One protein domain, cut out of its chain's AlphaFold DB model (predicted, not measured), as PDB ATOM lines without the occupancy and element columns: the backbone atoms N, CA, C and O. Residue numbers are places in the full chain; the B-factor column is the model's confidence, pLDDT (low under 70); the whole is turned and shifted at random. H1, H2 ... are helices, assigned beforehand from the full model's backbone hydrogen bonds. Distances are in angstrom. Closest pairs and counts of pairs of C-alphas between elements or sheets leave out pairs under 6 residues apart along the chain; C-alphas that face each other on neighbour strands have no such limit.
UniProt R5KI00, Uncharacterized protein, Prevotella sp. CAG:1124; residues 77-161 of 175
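This is residues 77 to 161 of the 175 residues of an uncharacterized protein of Prevotella sp. CAG:1124 (UniProt R5KI00). Picture a narrow rod in which two long helices, H2 and H4, run side by side in opposite directions, with short H1 folded back at one end of H2 and H3 at its other end, leading into H4. Residues 154 to 161 stick out. The printed part has 85 residues with four named helices, H1 to H4 in chain order, and no named strand: all helix, only just loose, close to extended, radius of gyration of the C-alphas 17.4 A, spans 63 by 19 by 18 A.

Start at H1, residues 81 to 88, a hairpin with the hub H2, residues 90 to 115; their closest C-alphas, Tyr 86 and Phe 93, are 5.0 A apart. H3, residues 123 to 133, touches H2 at a steep tilt of 57 degrees, closest at C-alphas 127 and 113, 4.9 A. H4, residues 135 to 157, touches H2 at a shallow tilt of 22 degrees, opposite ways, closest at C-alphas 141 and 101, 5.7 A. H1 and H3 are apart. In these four helices every O i to N i+4 pair is within hydrogen-bond range.

Find C-alpha 81 at (82.362, 161.588, 195.188), where H1 begins; H2 spans 37.8 A, and H4 runs 33.2 A to C-alpha 157 at (87.491, 161.158, 214.934).

The printed part has no cut, no link is long, and no printed residue is under 70 in pLDDT.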
ATOM      1  N   THR A  77      82.448 168.765 203.628       89.06
ATOM      2  CA  THR A  77      81.316 168.477 202.744       89.06
ATOM      3  C   THR A  77      81.165 166.972 202.553       89.06
ATOM      4  O   THR A  77      82.049 166.310 202.006       89.06
ATOM      5  N   LEU A  78      80.016 166.455 202.974       88.69
ATOM      6  CA  LEU A  78      79.567 165.077 202.812       88.69
ATOM      7  C   LEU A  78      78.598 164.965 201.622       88.69
ATOM      8  O   LEU A  78      78.087 165.968 201.120       88.69
ATOM      9  N   GLY A  79      78.336 163.747 201.160       83.38
ATOM     10  CA  GLY A  79      77.472 163.405 200.030       83.38
ATOM     11  C   GLY A  79      78.130 163.558 198.655       83.38
ATOM     12  O   GLY A  79      77.439 163.558 197.641       83.38
ATOM     13  N   GLY A  80      79.454 163.739 198.597       84.69
ATOM     14  CA  GLY A  80      80.211 163.914 197.353       84.69
ATOM     15  C   GLY A  80      81.033 162.687 196.955       84.69
ATOM     16  O   GLY A  80      81.351 161.838 197.785       84.69
ATOM     17  N   TRP A  81      81.467 162.641 195.690       86.75
ATOM     18  CA  TRP A  81      82.362 161.588 195.188       86.75
ATOM     19  C   TRP A  81      83.660 161.492 196.002       86.75
ATOM     20  O   TRP A  81      84.144 160.397 196.257       86.75
ATOM     21  N   THR A  82      84.180 162.625 196.481       84.75
ATOM     22  CA  THR A  82      85.391 162.683 197.310       84.75
ATOM     23  C   THR A  82      85.225 161.965 198.641       84.75
ATOM     24  O   THR A  82      86.134 161.275 199.080       84.75
ATOM     25  N   GLU A  83      84.063 162.116 199.281       89.00
ATOM     26  CA  GLU A  83      83.774 161.415 200.533       89.00
ATOM     27  C   GLU A  83      83.568 159.925 200.255       89.00
ATOM     28  O   GLU A  83      84.118 159.085 200.961       89.00
ATOM     29  N   SER A  84      82.822 159.586 199.197       88.31
ATOM     30  CA  SER A  84      82.625 158.194 198.786       88.31
ATOM     31  C   SER A  84      83.960 157.491 198.526       88.31
ATOM     32  O   SER A  84      84.180 156.385 199.016       88.31
ATOM     33  N   LEU A  85      84.878 158.156 197.821       89.38
ATOM     34  CA  LEU A  85      86.212 157.643 197.543       89.38
ATOM     35  C   LEU A  85      87.045 157.499 198.823       89.38
ATOM     36  O   LEU A  85      87.647 156.452 199.036       89.38
ATOM     37  N   TYR A  86      87.021 158.504 199.704       90.81
ATOM     38  CA  TYR A  86      87.693 158.441 201.004       90.81
ATOM     39  C   TYR A  86      87.183 157.272 201.865       90.81
ATOM     40  O   TYR A  86      87.990 156.541 202.442       90.81
ATOM     41  N   ARG A  87      85.863 157.039 201.896       89.62
ATOM     42  CA  ARG A  87      85.242 155.916 202.621       89.62
ATOM     43  C   ARG A  87      85.572 154.552 202.012       89.62
ATOM     44  O   ARG A  87      85.686 153.584 202.754       89.62
ATOM     45  N   ARG A  88      85.732 154.464 200.685       89.25
ATOM     46  CA  ARG A  88      86.169 153.234 199.991       89.25
ATOM     47  C   ARG A  88      87.635 152.907 200.261       89.25
ATOM     48  O   ARG A  88      88.006 151.740 200.258       89.25
ATOM     49  N   GLY A  89      88.463 153.921 200.499       88.44
ATOM     50  CA  GLY A  89      89.848 153.724 200.889       88.44
ATOM     51  C   GLY A  89      90.625 155.030 201.009       88.44
ATOM     52  O   GLY A  89      90.656 155.852 200.094       88.44
ATOM     53  N   ARG A  90      91.349 155.174 202.124       88.12
ATOM     54  CA  ARG A  90      92.193 156.345 202.413       88.12
ATOM     55  C   ARG A  90      93.347 156.517 201.420       88.12
ATOM     56  O   ARG A  90      93.612 157.634 200.990       88.12
ATOM     57  N   GLY A  91      94.016 155.420 201.057       88.75
ATOM     58  CA  GLY A  91      95.101 155.415 200.067       88.75
ATOM     59  C   GLY A  91      94.620 155.792 198.661       88.75
ATOM     60  O   GLY A  91      95.131 156.761 198.103       88.75
ATOM     61  N   PRO A  92      93.591 155.109 198.116       88.31
ATOM     62  CA  PRO A  92      93.000 155.454 196.824       88.31
ATOM     63  C   PRO A  92      92.528 156.906 196.727       88.31
ATOM     64  O   PRO A  92      92.739 157.545 195.702       88.31
ATOM     65  N   PHE A  93      91.938 157.461 197.793       91.38
ATOM     66  CA  PHE A  93      91.567 158.874 197.824       91.38
ATOM     67  C   PHE A  93      92.765 159.795 197.591       91.38
ATOM     68  O   PHE A  93      92.695 160.664 196.721       91.38
ATOM     69  N   LEU A  94      93.853 159.607 198.345       91.56
ATOM     70  CA  LEU A  94      95.058 160.425 198.194       91.56
ATOM     71  C   LEU A  94      95.671 160.246 196.805       91.56
ATOM     72  O   LEU A  94      95.929 161.235 196.132       91.56
ATOM     73  N   ALA A  95      95.825 159.006 196.338       91.94
ATOM     74  CA  ALA A  95      96.410 158.727 195.027       91.94
ATOM     75  C   ALA A  95      95.617 159.386 193.885       91.94
ATOM     76  O   ALA A  95      96.201 160.054 193.036       91.94
ATOM     77  N   VAL A  96      94.287 159.262 193.888       93.19
ATOM     78  CA  VAL A  96      93.432 159.851 192.845       93.19
ATOM     79  C   VAL A  96      93.403 161.373 192.933       93.19
ATOM     80  O   VAL A  96      93.459 162.039 191.904       93.19
ATOM     81  N   THR A  97      93.310 161.951 194.133       91.38
ATOM     82  CA  THR A  97      93.254 163.417 194.275       91.38
ATOM     83  C   THR A  97      94.575 164.083 193.902       91.38
ATOM     84  O   THR A  97      94.553 165.094 193.202       91.38
ATOM     85  N   LEU A  98      95.713 163.492 194.281       93.56
ATOM     86  CA  LEU A  98      97.033 163.950 193.843       93.56
ATOM     87  C   LEU A  98      97.226 163.729 192.337       93.56
ATOM     88  O   LEU A  98      97.655 164.643 191.641       93.56
ATOM     89  N   GLY A  99      96.840 162.562 191.812       95.00
ATOM     90  CA  GLY A  99      96.916 162.262 190.381       95.00
ATOM     91  C   GLY A  99      96.097 163.232 189.528       95.00
ATOM     92  O   GLY A  99      96.601 163.750 188.538       95.00
ATOM     93  N   MET A 100      94.871 163.557 189.946       93.88
ATOM     94  CA  MET A 100      94.056 164.577 189.275       93.88
ATOM     95  C   MET A 100      94.695 165.965 189.346       93.88
ATOM     96  O   MET A 100      94.662 166.683 188.352       93.88
ATOM     97  N   GLY A 101      95.300 166.333 190.479       93.38
ATOM     98  CA  GLY A 101      96.065 167.577 190.593       93.38
ATOM     99  C   GLY A 101      97.219 167.633 189.588       93.38
ATOM    100  O   GLY A 101      97.339 168.606 188.849       93.38
ATOM    101  N   LEU A 102      98.005 166.558 189.485       94.94
ATOM    102  CA  LEU A 102      99.107 166.456 188.526       94.94
ATOM    103  C   LEU A 102      98.627 166.509 187.068       94.94
ATOM    104  O   LEU A 102      99.250 167.179 186.248       94.94
ATOM    105  N   LEU A 103      97.519 165.839 186.744       95.62
ATOM    106  CA  LEU A 103      96.938 165.864 185.399       95.62
ATOM    107  C   LEU A 103      96.462 167.267 185.012       95.62
ATOM    108  O   LEU A 103      96.814 167.748 183.937       95.62
ATOM    109  N   ILE A 104      95.711 167.939 185.891       94.19
ATOM    110  CA  ILE A 104      95.235 169.312 185.660       94.19
ATOM    111  C   ILE A 104      96.426 170.261 185.505       94.19
ATOM    112  O   ILE A 104      96.438 171.090 184.601       94.19
ATOM    113  N   TYR A 105      97.442 170.111 186.352       94.50
ATOM    114  CA  TYR A 105      98.654 170.918 186.300       94.50
ATOM    115  C   TYR A 105      99.448 170.732 184.997       94.50
ATOM    116  O   TYR A 105      99.871 171.701 184.366       94.50
ATOM    117  N   THR A 106      99.614 169.481 184.570       93.50
ATOM    118  CA  THR A 106     100.308 169.138 183.322       93.50
ATOM    119  C   THR A 106      99.549 169.692 182.118       93.50
ATOM    120  O   THR A 106     100.160 170.282 181.231       93.50
ATOM    121  N   ALA A 107      98.218 169.562 182.109       94.06
ATOM    122  CA  ALA A 107      97.370 170.129 181.065       94.06
ATOM    123  C   ALA A 107      97.476 171.659 181.019       94.06
ATOM    124  O   ALA A 107      97.672 172.221 179.949       94.06
ATOM    125  N   LEU A 108      97.439 172.332 182.172       93.00
ATOM    126  CA  LEU A 108      97.613 173.782 182.245       93.00
ATOM    127  C   LEU A 108      98.990 174.223 181.727       93.00
ATOM    128  O   LEU A 108      99.081 175.185 180.972       93.00
ATOM    129  N   SER A 109     100.052 173.500 182.081       91.94
ATOM    130  CA  SER A 109     101.408 173.786 181.590       91.94
ATOM    131  C   SER A 109     101.511 173.608 180.070       91.94
ATOM    132  O   SER A 109     102.154 174.409 179.396       91.94
ATOM    133  N   ALA A 110     100.840 172.592 179.519       92.25
ATOM    134  CA  ALA A 110     100.744 172.372 178.078       92.25
ATOM    135  C   ALA A 110      99.956 173.486 177.367       92.25
ATOM    136  O   ALA A 110     100.382 173.962 176.317       92.25
ATOM    137  N   GLU A 111      98.846 173.946 177.942       92.38
ATOM    138  CA  GLU A 111      98.076 175.081 177.414       92.38
ATOM    139  C   GLU A 111      98.907 176.373 177.414       92.38
ATOM    140  O   GLU A 111      98.989 177.061 176.397       92.38
ATOM    141  N   LEU A 112      99.608 176.673 178.515       90.00
ATOM    142  CA  LEU A 112     100.499 177.836 178.596       90.00
ATOM    143  C   LEU A 112     101.621 177.769 177.553       90.00
ATOM    144  O   LEU A 112     101.893 178.766 176.886       90.00
ATOM    145  N   ALA A 113     102.218 176.591 177.364       89.38
ATOM    146  CA  ALA A 113     103.235 176.378 176.342       89.38
ATOM    147  C   ALA A 113     102.700 176.586 174.920       89.38
ATOM    148  O   ALA A 113     103.421 177.120 174.085       89.38
ATOM    149  N   ASN A 114     101.450 176.209 174.640       88.81
ATOM    150  CA  ASN A 114     100.828 176.436 173.333       88.81
ATOM    151  C   ASN A 114     100.507 177.916 173.081       88.81
ATOM    152  O   ASN A 114     100.699 178.402 171.968       88.81
ATOM    153  N   ILE A 115     100.012 178.632 174.093       88.81
ATOM    154  CA  ILE A 115      99.553 180.024 173.947       88.81
ATOM    155  C   ILE A 115     100.726 181.008 173.951       88.81
ATOM    156  O   ILE A 115     100.735 181.968 173.179       88.81
ATOM    157  N   TYR A 116     101.709 180.780 174.819       84.88
ATOM    158  CA  TYR A 116     102.791 181.722 175.105       84.88
ATOM    159  C   TYR A 116     104.159 181.210 174.643       84.88
ATOM    160  O   TYR A 116     105.188 181.578 175.215       84.88
ATOM    161  N   VAL A 117     104.191 180.344 173.625       85.38
ATOM    162  CA  VAL A 117     105.449 179.927 172.996       85.38
ATOM    163  C   VAL A 117     106.131 181.155 172.386       85.38
ATOM    164  O   VAL A 117     105.551 181.881 171.577       85.38
ATOM    165  N   GLU A 118     107.374 181.414 172.785       83.75
ATOM    166  CA  GLU A 118     108.168 182.487 172.192       83.75
ATOM    167  C   GLU A 118     108.615 182.089 170.776       83.75
ATOM    168  O   GLU A 118     108.879 180.918 170.484       83.75
ATOM    169  N   ARG A 119     108.714 183.064 169.860       77.94
ATOM    170  CA  ARG A 119     109.176 182.800 168.488       77.94
ATOM    171  C   ARG A 119     110.578 182.187 168.514       77.94
ATOM    172  O   ARG A 119     111.519 182.828 168.964       77.94
ATOM    173  N   GLY A 120     110.706 180.984 167.956       81.25
ATOM    174  CA  GLY A 120     111.974 180.252 167.872       81.25
ATOM    175  C   GLY A 120     112.228 179.272 169.020       81.25
ATOM    176  O   GLY A 120     113.199 178.527 168.944       81.25
ATOM    177  N   MET A 121     111.360 179.223 170.036       86.69
ATOM    178  CA  MET A 121     111.444 178.246 171.125       86.69
ATOM    179  C   MET A 121     110.767 176.929 170.731       86.69
ATOM    180  O   MET A 121     109.662 176.927 170.178       86.69
ATOM    181  N   ALA A 122     111.404 175.794 171.030       90.38
ATOM    182  CA  ALA A 122     110.781 174.492 170.823       90.38
ATOM    183  C   ALA A 122     109.657 174.256 171.848       90.38
ATOM    184  O   ALA A 122     109.776 174.631 173.015       90.38
ATOM    185  N   TYR A 123     108.582 173.565 171.452       88.06
ATOM    186  CA  TYR A 123     107.444 173.297 172.347       88.06
ATOM    187  C   TYR A 123     107.860 172.605 173.656       88.06
ATOM    188  O   TYR A 123     107.371 172.957 174.724       88.06
ATOM    189  N   GLY A 124     108.788 171.641 173.591       88.00
ATOM    190  CA  GLY A 124     109.278 170.936 174.779       88.00
ATOM    191  C   GLY A 124     109.997 171.851 175.777       88.00
ATOM    192  O   GLY A 124     109.844 171.674 176.984       88.00
ATOM    193  N   GLU A 125     110.723 172.856 175.286       87.62
ATOM    194  CA  GLU A 125     111.399 173.853 176.124       87.62
ATOM    195  C   GLU A 125     110.386 174.797 176.774       87.62
ATOM    196  O   GLU A 125     110.451 175.024 177.982       87.62
ATOM    197  N   ALA A 126     109.400 175.273 176.006       88.12
ATOM    198  CA  ALA A 126     108.317 176.099 176.533       88.12
ATOM    199  C   ALA A 126     107.501 175.347 177.593       88.12
ATOM    200  O   ALA A 126     107.246 175.879 178.674       88.12
ATOM    201  N   PHE A 127     107.152 174.085 177.328       90.38
ATOM    202  CA  PHE A 127     106.481 173.222 178.294       90.38
ATOM    203  C   PHE A 127     107.300 173.074 179.576       90.38
ATOM    204  O   PHE A 127     106.770 173.311 180.659       90.38
ATOM    205  N   GLY A 128     108.589 172.737 179.468       87.56
ATOM    206  CA  GLY A 128     109.473 172.600 180.626       87.56
ATOM    207  C   GLY A 128     109.578 173.891 181.440       87.56
ATOM    208  O   GLY A 128     109.478 173.852 182.666       87.56
ATOM    209  N   ARG A 129     109.697 175.040 180.766       85.44
ATOM    210  CA  ARG A 129     109.738 176.359 181.405       85.44
ATOM    211  C   ARG A 129     108.460 176.646 182.189       85.44
ATOM    212  O   ARG A 129     108.540 176.871 183.394       85.44
ATOM    213  N   TYR A 130     107.288 176.563 181.556       86.69
ATOM    214  CA  TYR A 130     106.018 176.833 182.240       86.69
ATOM    215  C   TYR A 130     105.707 175.805 183.332       86.69
ATOM    216  O   TYR A 130     105.130 176.172 184.357       86.69
ATOM    217  N   PHE A 131     106.142 174.555 183.164       87.06
ATOM    218  CA  PHE A 131     106.029 173.513 184.184       87.06
ATOM    219  C   PHE A 131     106.950 173.754 185.395       87.06
ATOM    220  O   PHE A 131     106.654 173.286 186.492       87.06
ATOM    221  N   ILE A 132     108.070 174.460 185.247       84.25
ATOM    222  CA  ILE A 132     108.934 174.820 186.384       84.25
ATOM    223  C   ILE A 132     108.438 176.114 187.031       84.25
ATOM    224  O   ILE A 132     108.264 176.165 188.248       84.25
ATOM    225  N   GLU A 133     108.148 177.137 186.225       80.12
ATOM    226  CA  GLU A 133     107.697 178.454 186.693       80.12
ATOM    227  C   GLU A 133     106.369 178.395 187.466       80.12
ATOM    228  O   GLU A 133     106.120 179.239 188.324       80.12
ATOM    229  N   ASN A 134     105.518 177.400 187.190       82.81
ATOM    230  CA  ASN A 134     104.209 177.256 187.832       82.81
ATOM    231  C   ASN A 134     104.130 176.091 188.827       82.81
ATOM    232  O   ASN A 134     103.029 175.780 189.289       82.81
ATOM    233  N   VAL A 135     105.255 175.456 189.199       84.62
ATOM    234  CA  VAL A 135     105.238 174.249 190.060       84.62
ATOM    235  C   VAL A 135     104.524 174.493 191.390       84.62
ATOM    236  O   VAL A 135     103.891 173.611 191.970       84.62
ATOM    237  N   TRP A 136     104.548 175.738 191.825       80.94
ATOM    238  CA  TRP A 136     103.852 176.283 192.966       80.94
ATOM    239  C   TRP A 136     102.354 175.953 192.993       80.94
ATOM    240  O   TRP A 136     101.793 175.617 194.043       80.94
ATOM    241  N   GLN A 137     101.698 175.961 191.831       86.81
ATOM    242  CA  GLN A 137     100.283 175.619 191.684       86.81
ATOM    243  C   GLN A 137     100.048 174.144 191.992       86.81
ATOM    244  O   GLN A 137      99.091 173.805 192.693       86.81
ATOM    245  N   LEU A 138     100.947 173.268 191.530       90.06
ATOM    246  CA  LEU A 138     100.903 171.841 191.838       90.06
ATOM    247  C   LEU A 138     101.029 171.609 193.346       90.06
ATOM    248  O   LEU A 138     100.253 170.843 193.923       90.06
ATOM    249  N   LEU A 139     101.946 172.322 194.006       88.69
ATOM    250  CA  LEU A 139     102.106 172.249 195.458       88.69
ATOM    251  C   LEU A 139     100.829 172.698 196.183       88.69
ATOM    252  O   LEU A 139     100.409 172.038 197.135       88.69
ATOM    253  N   VAL A 140     100.178 173.780 195.736       88.62
ATOM    254  CA  VAL A 140      98.885 174.230 196.292       88.62
ATOM    255  C   VAL A 140      97.801 173.166 196.095       88.62
ATOM    256  O   VAL A 140      97.072 172.853 197.039       88.62
ATOM    257  N   MET A 141      97.701 172.560 194.910       91.75
ATOM    258  CA  MET A 141      96.737 171.482 194.652       91.75
ATOM    259  C   MET A 141      96.966 170.283 195.580       91.75
ATOM    260  O   MET A 141      96.012 169.740 196.145       91.75
ATOM    261  N   PHE A 142      98.226 169.897 195.798       93.06
ATOM    262  CA  PHE A 142      98.584 168.830 196.733       93.06
ATOM    263  C   PHE A 142      98.272 169.206 198.181       93.06
ATOM    264  O   PHE A 142      97.716 168.389 198.921       93.06
ATOM    265  N   HIS A 143      98.550 170.447 198.578       91.44
ATOM    266  CA  HIS A 143      98.174 170.960 199.890       91.44
ATOM    267  C   HIS A 143      96.666 170.856 200.115       91.44
ATOM    268  O   HIS A 143      96.249 170.295 201.124       91.44
ATOM    269  N   LEU A 144      95.845 171.301 199.158       91.31
ATOM    270  CA  LEU A 144      94.383 171.208 199.235       91.31
ATOM    271  C   LEU A 144      93.892 169.754 199.306       91.31
ATOM    272  O   LEU A 144      92.944 169.454 200.036       91.31
ATOM    273  N   ALA A 145      94.539 168.830 198.592       92.44
ATOM    274  CA  ALA A 145      94.218 167.406 198.676       92.44
ATOM    275  C   ALA A 145      94.490 166.839 200.083       92.44
ATOM    276  O   ALA A 145      93.636 166.149 200.651       92.44
ATOM    277  N   ILE A 146      95.638 167.175 200.679       92.94
ATOM    278  CA  ILE A 146      96.011 166.766 202.043       92.94
ATOM    279  C   ILE A 146      95.119 167.453 203.086       92.94
ATOM    280  O   ILE A 146      94.682 166.831 204.058       92.94
ATOM    281  N   GLU A 147      94.807 168.729 202.893       91.81
ATOM    282  CA  GLU A 147      93.912 169.500 203.750       91.81
ATOM    283  C   GLU A 147      92.532 168.829 203.758       91.81
ATOM    284  O   GLU A 147      92.050 168.433 204.822       91.81
ATOM    285  N   ARG A 148      91.970 168.507 202.592       91.25
ATOM    286  CA  ARG A 148      90.707 167.765 202.487       91.25
ATOM    287  C   ARG A 148      90.771 166.360 203.090       91.25
ATOM    288  O   ARG A 148      89.839 165.954 203.784       91.25
ATOM    289  N   TYR A 149      91.862 165.626 202.874       92.56
ATOM    290  CA  TYR A 149      92.087 164.318 203.499       92.56
ATOM    291  C   TYR A 149      92.041 164.413 205.029       92.56
ATOM    292  O   TYR A 149      91.330 163.658 205.696       92.56
ATOM    293  N   THR A 150      92.778 165.368 205.597       92.75
ATOM    294  CA  THR A 150      92.815 165.564 207.049       92.75
ATOM    295  C   THR A 150      91.488 166.076 207.595       92.75
ATOM    296  O   THR A 150      91.167 165.752 208.736       92.75
ATOM    297  N   ALA A 151      90.691 166.802 206.803       92.19
ATOM    298  CA  ALA A 151      89.339 167.205 207.189       92.19
ATOM    299  C   ALA A 151      88.455 165.981 207.427       92.19
ATOM    300  O   ALA A 151      87.842 165.875 208.488       92.19
ATOM    301  N   PHE A 152      88.449 165.025 206.492       93.00
ATOM    302  CA  PHE A 152      87.714 163.771 206.665       93.00
ATOM    303  C   PHE A 152      88.241 162.963 207.855       93.00
ATOM    304  O   PHE A 152      87.459 162.518 208.692       93.00
ATOM    305  N   LEU A 153      89.564 162.851 207.999       92.44
ATOM    306  CA  LEU A 153      90.175 162.122 209.112       92.44
ATOM    307  C   LEU A 153      89.809 162.712 210.483       92.44
ATOM    308  O   LEU A 153      89.553 161.969 211.434       92.44
ATOM    309  N   GLN A 154      89.819 164.040 210.612       92.81
ATOM    310  CA  GLN A 154      89.437 164.715 211.852       92.81
ATOM    311  C   GLN A 154      87.927 164.665 212.082       92.81
ATOM    312  O   GLN A 154      87.512 164.533 213.231       92.81
ATOM    313  N   TYR A 155      87.122 164.726 211.020       92.44
ATOM    314  CA  TYR A 155      85.676 164.578 211.117       92.44
ATOM    315  C   TYR A 155      85.308 163.202 211.682       92.44
ATOM    316  O   TYR A 155      84.614 163.146 212.696       92.44
ATOM    317  N   ASP A 156      85.859 162.116 211.128       90.38
ATOM    318  CA  ASP A 156      85.602 160.739 211.588       90.38
ATOM    319  C   ASP A 156      85.950 160.544 213.072       90.38
ATOM    320  O   ASP A 156      85.275 159.801 213.782       90.38
ATOM    321  N   ARG A 157      86.999 161.228 213.548       89.25
ATOM    322  CA  ARG A 157      87.491 161.158 214.934       89.25
ATOM    323  C   ARG A 157      86.840 162.167 215.883       89.25
ATOM    324  O   ARG A 157      87.091 162.102 217.083       89.25
ATOM    325  N   SER A 158      86.061 163.118 215.373       89.44
ATOM    326  CA  SER A 158      85.415 164.134 216.210       89.44
ATOM    327  C   SER A 158      84.211 163.541 216.956       89.44
ATOM    328  O   SER A 158      83.517 162.704 216.378       89.44
ATOM    329  N   PRO A 159      83.917 163.958 218.200       87.88
ATOM    330  CA  PRO A 159      82.715 163.523 218.911       87.88
ATOM    331  C   PRO A 159      81.449 163.945 218.163       87.88
ATOM    332  O   PRO A 159      81.378 165.076 217.680       87.88
ATOM    333  N   GLU A 160      80.424 163.090 218.126       87.38
ATOM    334  CA  GLU A 160      79.157 163.397 217.444       87.38
ATOM    335  C   GLU A 160      78.489 164.664 217.982       87.38
ATOM    336  O   GLU A 160      78.023 165.484 217.198       87.38
ATOM    337  N   ALA A 161      78.565 164.889 219.297       86.88
ATOM    338  CA  ALA A 161      78.056 166.094 219.953       86.88
ATOM    339  C   ALA A 161      78.696 167.401 219.444       86.88
ATOM    340  O   ALA A 161      78.123 168.474 219.604       86.88
TER     341      ALA A 161